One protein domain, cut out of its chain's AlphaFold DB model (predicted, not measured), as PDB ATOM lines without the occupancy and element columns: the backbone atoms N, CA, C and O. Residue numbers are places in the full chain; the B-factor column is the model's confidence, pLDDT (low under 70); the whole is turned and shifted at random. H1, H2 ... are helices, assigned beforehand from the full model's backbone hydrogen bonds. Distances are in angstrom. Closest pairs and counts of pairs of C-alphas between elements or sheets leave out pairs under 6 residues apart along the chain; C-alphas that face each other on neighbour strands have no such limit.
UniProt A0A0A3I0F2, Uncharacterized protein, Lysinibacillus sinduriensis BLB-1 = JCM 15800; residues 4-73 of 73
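What this domain is: This is residues 4 to 73 of the 73 residues of an uncharacterized protein of Lysinibacillus sinduriensis BLB-1 = JCM 15800 (UniProt A0A0A3I0F2). You will see an open, three-sided frame of helices: H1 leads to short H2 at one end, and long H3 folds back from there, with the space between H1 and H3 empty. The printed part has 70 residues and three named helices in the order H1, H2, H3, with no named strand: all helix. It is loose, with a radius of gyration of the C-alphas of 15.4 A, and spans 49 by 28 by 19 A.

Where its parts are: Find C-alpha 4 at (-35.224, 31.924, 18.884); from there H1, residues 4 to 24, runs 30.1 A. Next comes H2, residues 30 to 38, 11.8 A. H3, residues 43 to 71, runs 42.2 A to C-alpha 71 at (-33.525, 19.022, 29.725).

How they stand to each other: H2 and H3 only just touch, with 3 pairs of C-alphas within 8 A, H3 with residues 45 to 49 alone; the closest C-alphas, of Phe 38 and Asn 45, are 6.5 A apart. They run opposite ways at a steep tilt of 48 degrees. H1 is apart from H3, and only just apart from H2, at 8.2 A. Every O i to N i+4 pair is within hydrogen-bond range in H1 and H2, and 23 of 25 in H3.

The domain as a whole: The C-alphas farthest apart, of Glu 40 and Asn 73, are 49.7 A apart. Both links are tight, and the printed part has no cut. Look for pLDDT under 70 at residues 23, 26, 28 to 50 and 69 to 73.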
ATOM      1  N   GLN A   4     -35.243  30.572  18.320       71.38
ATOM      2  CA  GLN A   4     -35.224  31.924  18.884       71.38
ATOM      3  C   GLN A   4     -36.504  32.726  18.585       71.38
ATOM      4  O   GLN A   4     -36.993  33.438  19.454       71.38
ATOM      5  N   ALA A   5     -37.088  32.583  17.391       75.25
ATOM      6  CA  ALA A   5     -38.307  33.304  17.020       75.25
ATOM      7  C   ALA A   5     -39.525  32.811  17.814       75.25
ATOM      8  O   ALA A   5     -40.349  33.612  18.245       75.25
ATOM      9  N   ILE A   6     -39.607  31.499  18.060       81.25
ATOM     10  CA  ILE A   6     -40.674  30.891  18.870       81.25
ATOM     11  C   ILE A   6     -40.576  31.386  20.315       81.25
ATOM     12  O   ILE A   6     -41.588  31.728  20.923       81.25
ATOM     13  N   PHE A   7     -39.356  31.491  20.841       78.75
ATOM     14  CA  PHE A   7     -39.117  32.005  22.184       78.75
ATOM     15  C   PHE A   7     -39.530  33.480  22.333       78.75
ATOM     16  O   PHE A   7     -40.248  33.829  23.269       78.75
ATOM     17  N   ILE A   8     -39.156  34.333  21.373       81.62
ATOM     18  CA  ILE A   8     -39.538  35.754  21.363       81.62
ATOM     19  C   ILE A   8     -41.058  35.910  21.249       81.62
ATOM     20  O   ILE A   8     -41.654  36.671  22.008       81.62
ATOM     21  N   LEU A   9     -41.705  35.154  20.357       81.44
ATOM     22  CA  LEU A   9     -43.163  35.159  20.221       81.44
ATOM     23  C   LEU A   9     -43.860  34.684  21.500       81.44
ATOM     24  O   LEU A   9     -44.884  35.253  21.875       81.44
ATOM     25  N   GLY A  10     -43.293  33.694  22.192       80.12
ATOM     26  CA  GLY A  10     -43.778  33.231  23.492       80.12
ATOM     27  C   GLY A  10     -43.745  34.335  24.548       80.12
ATOM     28  O   GLY A  10     -44.751  34.566  25.214       80.12
ATOM     29  N   ILE A  11     -42.640  35.081  24.641       79.75
ATOM     30  CA  ILE A  11     -42.524  36.227  25.557       79.75
ATOM     31  C   ILE A  11     -43.513  37.332  25.178       79.75
ATOM     32  O   ILE A  11     -44.219  37.835  26.049       79.75
ATOM     33  N   CYS A  12     -43.608  37.699  23.897       72.00
ATOM     34  CA  CYS A  12     -44.551  38.724  23.448       72.00
ATOM     35  C   CYS A  12     -46.000  38.334  23.759       72.00
ATOM     36  O   CYS A  12     -46.758  39.152  24.272       72.00
ATOM     37  N   THR A  13     -46.365  37.077  23.504       80.62
ATOM     38  CA  THR A  13     -47.704  36.548  23.793       80.62
ATOM     39  C   THR A  13     -47.970  36.546  25.296       80.62
ATOM     40  O   THR A  13     -49.034  36.983  25.724       80.62
ATOM     41  N   TRP A  14     -46.993  36.126  26.104       77.00
ATOM     42  CA  TRP A  14     -47.085  36.144  27.562       77.00
ATOM     43  C   TRP A  14     -47.309  37.556  28.101       77.00
ATOM     44  O   TRP A  14     -48.252  37.767  28.854       77.00
ATOM     45  N   VAL A  15     -46.504  38.535  27.677       77.94
ATOM     46  CA  VAL A  15     -46.644  39.943  28.090       77.94
ATOM     47  C   VAL A  15     -48.007  40.502  27.683       77.94
ATOM     48  O   VAL A  15     -48.654  41.187  28.474       77.94
ATOM     49  N   PHE A  16     -48.473  40.184  26.476       74.75
ATOM     50  CA  PHE A  16     -49.767  40.653  25.986       74.75
ATOM     51  C   PHE A  16     -50.937  40.044  26.772       74.75
ATOM     52  O   PHE A  16     -51.865  40.757  27.157       74.75
ATOM     53  N   LEU A  17     -50.867  38.741  27.064       76.06
ATOM     54  CA  LEU A  17     -51.842  38.050  27.907       76.06
ATOM     55  C   LEU A  17     -51.834  38.596  29.332       76.06
ATOM     56  O   LEU A  17     -52.903  38.840  29.880       76.06
ATOM     57  N   LEU A  18     -50.659  38.851  29.910       74.25
ATOM     58  CA  LEU A  18     -50.539  39.419  31.250       74.25
ATOM     59  C   LEU A  18     -51.184  40.806  31.317       74.25
ATOM     60  O   LEU A  18     -51.984  41.055  32.210       74.25
ATOM     61  N   SER A  19     -50.918  41.673  30.338       70.19
ATOM     62  CA  SER A  19     -51.570  42.985  30.242       70.19
ATOM     63  C   SER A  19     -53.090  42.873  30.093       70.19
ATOM     64  O   SER A  19     -53.827  43.631  30.724       70.19
ATOM     65  N   GLY A  20     -53.577  41.915  29.299       74.50
ATOM     66  CA  GLY A  20     -55.010  41.652  29.147       74.50
ATOM     67  C   GLY A  20     -55.667  41.160  30.440       74.50
ATOM     68  O   GLY A  20     -56.713  41.676  30.830       74.50
ATOM     69  N   VAL A  21     -55.034  40.210  31.131       73.69
ATOM     70  CA  VAL A  21     -55.509  39.643  32.403       73.69
ATOM     71  C   VAL A  21     -55.490  40.689  33.515       73.69
ATOM     72  O   VAL A  21     -56.476  40.814  34.235       73.69
ATOM     73  N   LEU A  22     -54.424  41.487  33.629       70.00
ATOM     74  CA  LEU A  22     -54.336  42.586  34.598       70.00
ATOM     75  C   LEU A  22     -55.471  43.593  34.393       70.00
ATOM     76  O   LEU A  22     -56.165  43.945  35.344       70.00
ATOM     77  N   ARG A  23     -55.723  43.972  33.135       69.62
ATOM     78  CA  ARG A  23     -56.828  44.867  32.776       69.62
ATOM     79  C   ARG A  23     -58.196  44.255  33.084       69.62
ATOM     80  O   ARG A  23     -59.093  44.978  33.504       69.62
ATOM     81  N   TRP A  24     -58.355  42.944  32.902       74.19
ATOM     82  CA  TRP A  24     -59.595  42.227  33.220       74.19
ATOM     83  C   TRP A  24     -59.844  42.122  34.731       74.19
ATOM     84  O   TRP A  24     -60.978  42.284  35.171       74.19
ATOM     85  N   LEU A  25     -58.789  41.944  35.532       74.38
ATOM     86  CA  LEU A  25     -58.858  42.000  36.997       74.38
ATOM     87  C   LEU A  25     -59.020  43.428  37.553       74.38
ATOM     88  O   LEU A  25     -59.133  43.592  38.766       74.38
ATOM     89  N   GLY A  26     -59.011  44.462  36.703       66.50
ATOM     90  CA  GLY A  26     -59.024  45.858  37.146       66.50
ATOM     91  C   GLY A  26     -57.756  46.264  37.903       66.50
ATOM     92  O   GLY A  26     -57.757  47.271  38.609       66.50
ATOM     93  N   ILE A  27     -56.680  45.480  37.774       70.94
ATOM     94  CA  ILE A  27     -55.385  45.787  38.372       70.94
ATOM     95  C   ILE A  27     -54.708  46.826  37.473       70.94
ATOM     96  O   ILE A  27     -54.635  46.612  36.258       70.94
ATOM     97  N   PRO A  28     -54.213  47.943  38.039       63.12
ATOM     98  CA  PRO A  28     -53.490  48.944  37.270       63.12
ATOM     99  C   PRO A  28     -52.340  48.288  36.503       63.12
ATOM    100  O   PRO A  28     -51.593  47.466  37.044       63.12
ATOM    101  N   SER A  29     -52.229  48.634  35.222       65.88
ATOM    102  CA  SER A  29     -51.159  48.158  34.349       65.88
ATOM    103  C   SER A  29     -49.789  48.547  34.911       65.88
ATOM    104  O   SER A  29     -49.673  49.444  35.746       65.88
ATOM    105  N   LEU A  30     -48.725  47.866  34.479       64.88
ATOM    106  CA  LEU A  30     -47.366  48.119  34.977       64.88
ATOM    107  C   LEU A  30     -46.969  49.599  34.847       64.88
ATOM    108  O   LEU A  30     -46.375  50.160  35.759       64.88
ATOM    109  N   ASP A  31     -47.362  50.235  33.748       60.44
ATOM    110  CA  ASP A  31     -47.245  51.671  33.489       60.44
ATOM    111  C   ASP A  31     -48.051  52.532  34.474       60.44
ATOM    112  O   ASP A  31     -47.512  53.511  34.983       60.44
ATOM    113  N   GLN A  32     -49.287  52.158  34.817       65.00
ATOM    114  CA  GLN A  32     -50.068  52.848  35.849       65.00
ATOM    115  C   GLN A  32     -49.501  52.645  37.254       65.00
ATOM    116  O   GLN A  32     -49.524  53.583  38.041       65.00
ATOM    117  N   LEU A  33     -48.979  51.461  37.580       67.81
ATOM    118  CA  LEU A  33     -48.292  51.197  38.849       67.81
ATOM    119  C   LEU A  33     -47.001  52.007  38.956       67.81
ATOM    120  O   LEU A  33     -46.721  52.584  40.003       67.81
ATOM    121  N   LEU A  34     -46.240  52.091  37.865       64.81
ATOM    122  CA  LEU A  34     -45.059  52.944  37.766       64.81
ATOM    123  C   LEU A  34     -45.437  54.422  37.900       64.81
ATOM    124  O   LEU A  34     -44.784  55.137  38.650       64.81
ATOM    125  N   TYR A  35     -46.515  54.862  37.250       62.09
ATOM    126  CA  TYR A  35     -47.051  56.219  37.384       62.09
ATOM    127  C   TYR A  35     -47.552  56.508  38.808       62.09
ATOM    128  O   TYR A  35     -47.326  57.589  39.335       62.09
ATOM    129  N   MET A  36     -48.194  55.544  39.473       63.84
ATOM    130  CA  MET A  36     -48.645  55.687  40.862       63.84
ATOM    131  C   MET A  36     -47.477  55.742  41.848       63.84
ATOM    132  O   MET A  36     -47.531  56.508  42.805       63.84
ATOM    133  N   MET A  37     -46.433  54.936  41.634       63.50
ATOM    134  CA  MET A  37     -45.266  54.905  42.522       63.50
ATOM    135  C   MET A  37     -44.313  56.079  42.300       63.50
ATOM    136  O   MET A  37     -43.736  56.575  43.263       63.50
ATOM    137  N   PHE A  38     -44.125  56.510  41.052       64.75
ATOM    138  CA  PHE A  38     -43.107  57.498  40.692       64.75
ATOM    139  C   PHE A  38     -43.673  58.827  40.167       64.75
ATOM    140  O   PHE A  38     -42.905  59.739  39.853       64.75
ATOM    141  N   GLY A  39     -44.996  58.972  40.083       66.62
ATOM    142  CA  GLY A  39     -45.656  60.176  39.584       66.62
ATOM    143  C   GLY A  39     -45.516  60.368  38.071       66.62
ATOM    144  O   GLY A  39     -45.296  59.424  37.309       66.62
ATOM    145  N   GLU A  40     -45.655  61.624  37.640       64.00
ATOM    146  CA  GLU A  40     -45.619  62.031  36.234       64.00
ATOM    147  C   GLU A  40     -44.365  61.491  35.517       64.00
ATOM    148  O   GLU A  40     -43.267  61.548  36.083       64.00
ATOM    149  N   PRO A  41     -44.494  60.923  34.301       58.66
ATOM    150  CA  PRO A  41     -43.404  60.264  33.600       58.66
ATOM    151  C   PRO A  41     -42.345  61.290  33.188       58.66
ATOM    152  O   PRO A  41     -42.360  61.840  32.092       58.66
ATOM    153  N   ASN A  42     -41.396  61.519  34.085       61.97
ATOM    154  CA  ASN A  42     -40.179  62.273  33.831       61.97
ATOM    155  C   ASN A  42     -39.091  61.332  33.296       61.97
ATOM    156  O   ASN A  42     -39.116  60.130  33.560       61.97
ATOM    157  N   GLY A  43     -38.090  61.858  32.580       60.50
ATOM    158  CA  GLY A  43     -36.982  61.049  32.035       60.50
ATOM    159  C   GLY A  43     -36.259  60.180  33.083       60.50
ATOM    160  O   GLY A  43     -35.731  59.120  32.755       60.50
ATOM    161  N   LEU A  44     -36.320  60.576  34.358       60.09
ATOM    162  CA  LEU A  44     -35.847  59.794  35.502       60.09
ATOM    163  C   LEU A  44     -36.672  58.517  35.747       60.09
ATOM    164  O   LEU A  44     -36.091  57.474  36.028       60.09
ATOM    165  N   ASN A  45     -37.995  58.551  35.571       59.44
ATOM    166  CA  ASN A  45     -38.864  57.377  35.732       59.44
ATOM    167  C   ASN A  45     -38.629  56.348  34.628       59.44
ATOM    168  O   ASN A  45     -38.637  55.146  34.892       59.44
ATOM    169  N   GLY A  46     -38.336  56.811  33.408       62.38
ATOM    170  CA  GLY A  46     -37.862  55.942  32.331       62.38
ATOM    171  C   GLY A  46     -36.549  55.246  32.698       62.38
ATOM    172  O   GLY A  46     -36.402  54.045  32.482       62.38
ATOM    173  N   LEU A  47     -35.625  55.973  33.336       66.25
ATOM    174  CA  LEU A  47     -34.367  55.409  33.825       66.25
ATOM    175  C   LEU A  47     -34.602  54.355  34.918       66.25
ATOM    176  O   LEU A  47     -34.027  53.274  34.838       66.25
ATOM    177  N   TYR A  48     -35.475  54.627  35.895       64.50
ATOM    178  CA  TYR A  48     -35.832  53.674  36.955       64.50
ATOM    179  C   TYR A  48     -36.529  52.424  36.416       64.50
ATOM    180  O   TYR A  48     -36.213  51.317  36.852       64.50
ATOM    181  N   ALA A  49     -37.427  52.571  35.440       65.69
ATOM    182  CA  ALA A  49     -38.077  51.439  34.788       65.69
ATOM    183  C   ALA A  49     -37.055  50.544  34.070       65.69
ATOM    184  O   ALA A  49     -37.106  49.323  34.207       65.69
ATOM    185  N   ILE A  50     -36.079  51.137  33.373       69.44
ATOM    186  CA  ILE A  50     -34.973  50.393  32.751       69.44
ATOM    187  C   ILE A  50     -34.116  49.711  33.826       69.44
ATOM    188  O   ILE A  50     -33.784  48.534  33.693       69.44
ATOM    189  N   LEU A  51     -33.808  50.412  34.918       73.44
ATOM    190  CA  LEU A  51     -32.997  49.887  36.017       73.44
ATOM    191  C   LEU A  51     -33.659  48.692  36.716       73.44
ATOM    192  O   LEU A  51     -32.963  47.759  37.102       73.44
ATOM    193  N   LEU A  52     -34.990  48.697  36.836       71.06
ATOM    194  CA  LEU A  52     -35.777  47.572  37.354       71.06
ATOM    195  C   LEU A  52     -35.978  46.457  36.321       71.06
ATOM    196  O   LEU A  52     -36.022  45.284  36.689       71.06
ATOM    197  N   ALA A  53     -36.055  46.784  35.031       73.81
ATOM    198  CA  ALA A  53     -36.193  45.788  33.973       73.81
ATOM    199  C   ALA A  53     -34.938  44.910  33.833       73.81
ATOM    200  O   ALA A  53     -35.058  43.707  33.602       73.81
ATOM    201  N   ILE A  54     -33.739  45.469  34.024       78.81
ATOM    202  CA  ILE A  54     -32.459  44.744  33.913       78.81
ATOM    203  C   ILE A  54     -32.379  43.501  34.828       78.81
ATOM    204  O   ILE A  54     -32.123  42.413  34.305       78.81
ATOM    205  N   PRO A  55     -32.603  43.583  36.157       74.81
ATOM    206  CA  PRO A  55     -32.537  42.414  37.032       74.81
ATOM    207  C   PRO A  55     -33.644  41.400  36.730       74.81
ATOM    208  O   PRO A  55     -33.395  40.199  36.806       74.81
ATOM    209  N   ILE A  56     -34.838  41.848  36.328       75.62
ATOM    210  CA  ILE A  56     -35.940  40.956  35.942       75.62
ATOM    211  C   ILE A  56     -35.555  40.149  34.696       75.62
ATOM    212  O   ILE A  56     -35.648  38.920  34.698       75.62
ATOM    213  N   VAL A  57     -35.054  40.819  33.656       77.31
ATOM    214  CA  VAL A  57     -34.571  40.168  32.429       77.31
ATOM    215  C   VAL A  57     -33.413  39.220  32.740       77.31
ATOM    216  O   VAL A  57     -33.389  38.097  32.240       77.31
ATOM    217  N   TYR A  58     -32.486  39.621  33.612       82.31
ATOM    218  CA  TYR A  58     -31.379  38.766  34.044       82.31
ATOM    219  C   TYR A  58     -31.862  37.485  34.740       82.31
ATOM    220  O   TYR A  58     -31.371  36.398  34.431       82.31
ATOM    221  N   ILE A  59     -32.846  37.583  35.640       78.38
ATOM    222  CA  ILE A  59     -33.431  36.423  36.329       78.38
ATOM    223  C   ILE A  59     -34.115  35.491  35.328       78.38
ATOM    224  O   ILE A  59     -33.893  34.281  35.386       78.38
ATOM    225  N   ILE A  60     -34.889  36.033  34.384       77.12
ATOM    226  CA  ILE A  60     -35.563  35.241  33.345       77.12
ATOM    227  C   ILE A  60     -34.536  34.495  32.486       77.12
ATOM    228  O   ILE A  60     -34.669  33.290  32.290       77.12
ATOM    229  N   LEU A  61     -33.480  35.173  32.026       82.44
ATOM    230  CA  LEU A  61     -32.411  34.542  31.243       82.44
ATOM    231  C   LEU A  61     -31.675  33.461  32.042       82.44
ATOM    232  O   LEU A  61     -31.320  32.416  31.494       82.44
ATOM    233  N   ARG A  62     -31.456  33.688  33.340       80.75
ATOM    234  CA  ARG A  62     -30.815  32.710  34.222       80.75
ATOM    235  C   ARG A  62     -31.695  31.481  34.442       80.75
ATOM    236  O   ARG A  62     -31.183  30.368  34.368       80.75
ATOM    237  N   LEU A  63     -32.992  31.671  34.678       73.69
ATOM    238  CA  LEU A  63     -33.958  30.576  34.804       73.69
ATOM    239  C   LEU A  63     -34.075  29.782  33.504       73.69
ATOM    240  O   LEU A  63     -34.088  28.555  33.545       73.69
ATOM    241  N   LEU A  64     -34.077  30.465  32.358       80.12
ATOM    242  CA  LEU A  64     -34.113  29.811  31.055       80.12
ATOM    243  C   LEU A  64     -32.893  28.908  30.842       80.12
ATOM    244  O   LEU A  64     -33.046  27.751  30.467       80.12
ATOM    245  N   ARG A  65     -31.694  29.416  31.152       77.88
ATOM    246  CA  ARG A  65     -30.445  28.650  31.043       77.88
ATOM    247  C   ARG A  65     -30.417  27.450  31.995       77.88
ATOM    248  O   ARG A  65     -29.912  26.396  31.632       77.88
ATOM    249  N   LEU A  66     -30.941  27.596  33.214       76.38
ATOM    250  CA  LEU A  66     -31.034  26.481  34.164       76.38
ATOM    251  C   LEU A  66     -32.003  25.395  33.685       76.38
ATOM    252  O   LEU A  66     -31.695  24.217  33.830       76.38
ATOM    253  N   ASN A  67     -33.131  25.785  33.092       73.94
ATOM    254  CA  ASN A  67     -34.091  24.844  32.525       73.94
ATOM    255  C   ASN A  67     -33.510  24.073  31.327       73.94
ATOM    256  O   ASN A  67     -33.755  22.880  31.189       73.94
ATOM    257  N   GLU A  68     -32.698  24.731  30.495       70.00
ATOM    258  CA  GLU A  68     -32.001  24.091  29.370       70.00
ATOM    259  C   GLU A  68     -31.041  22.993  29.863       70.00
ATOM    260  O   GLU A  68     -31.102  21.861  29.394       70.00
ATOM    261  N   ASN A  69     -30.268  23.273  30.919       65.38
ATOM    262  CA  ASN A  69     -29.350  22.303  31.532       65.38
ATOM    263  C   ASN A  69     -30.049  21.122  32.234       65.38
ATOM    264  O   ASN A  69     -29.397  20.122  32.524       65.38
ATOM    265  N   HIS A  70     -31.335  21.237  32.577       58.69
ATOM    266  CA  HIS A  70     -32.124  20.132  33.140       58.69
ATOM    267  C   HIS A  70     -32.846  19.304  32.074       58.69
ATOM    268  O   HIS A  70     -33.313  18.218  32.391       58.69
ATOM    269  N   SER A  71     -32.936  19.785  30.832       59.31
ATOM    270  CA  SER A  71     -33.525  19.022  29.725       59.31
ATOM    271  C   SER A  71     -32.521  18.093  29.029       59.31
ATOM    272  O   SER A  71     -32.953  17.228  28.270       59.31
ATOM    273  N   ASP A  72     -31.219  18.285  29.260       58.09
ATOM    274  CA  ASP A  72     -30.122  17.508  28.657       58.09
ATOM    275  C   ASP A  72     -29.620  16.348  29.550       58.09
ATOM    276  O   ASP A  72     -28.645  15.683  29.196       58.09
ATOM    277  N   ASN A  73     -30.266  16.096  30.696       50.50
ATOM    278  CA  ASN A  73     -29.901  15.056  31.671       50.50
ATOM    279  C   ASN A  73     -31.059  14.069  31.872       50.50
ATOM    280  O   ASN A  73     -30.783  12.863  32.050       50.50
TER     281      ASN A  73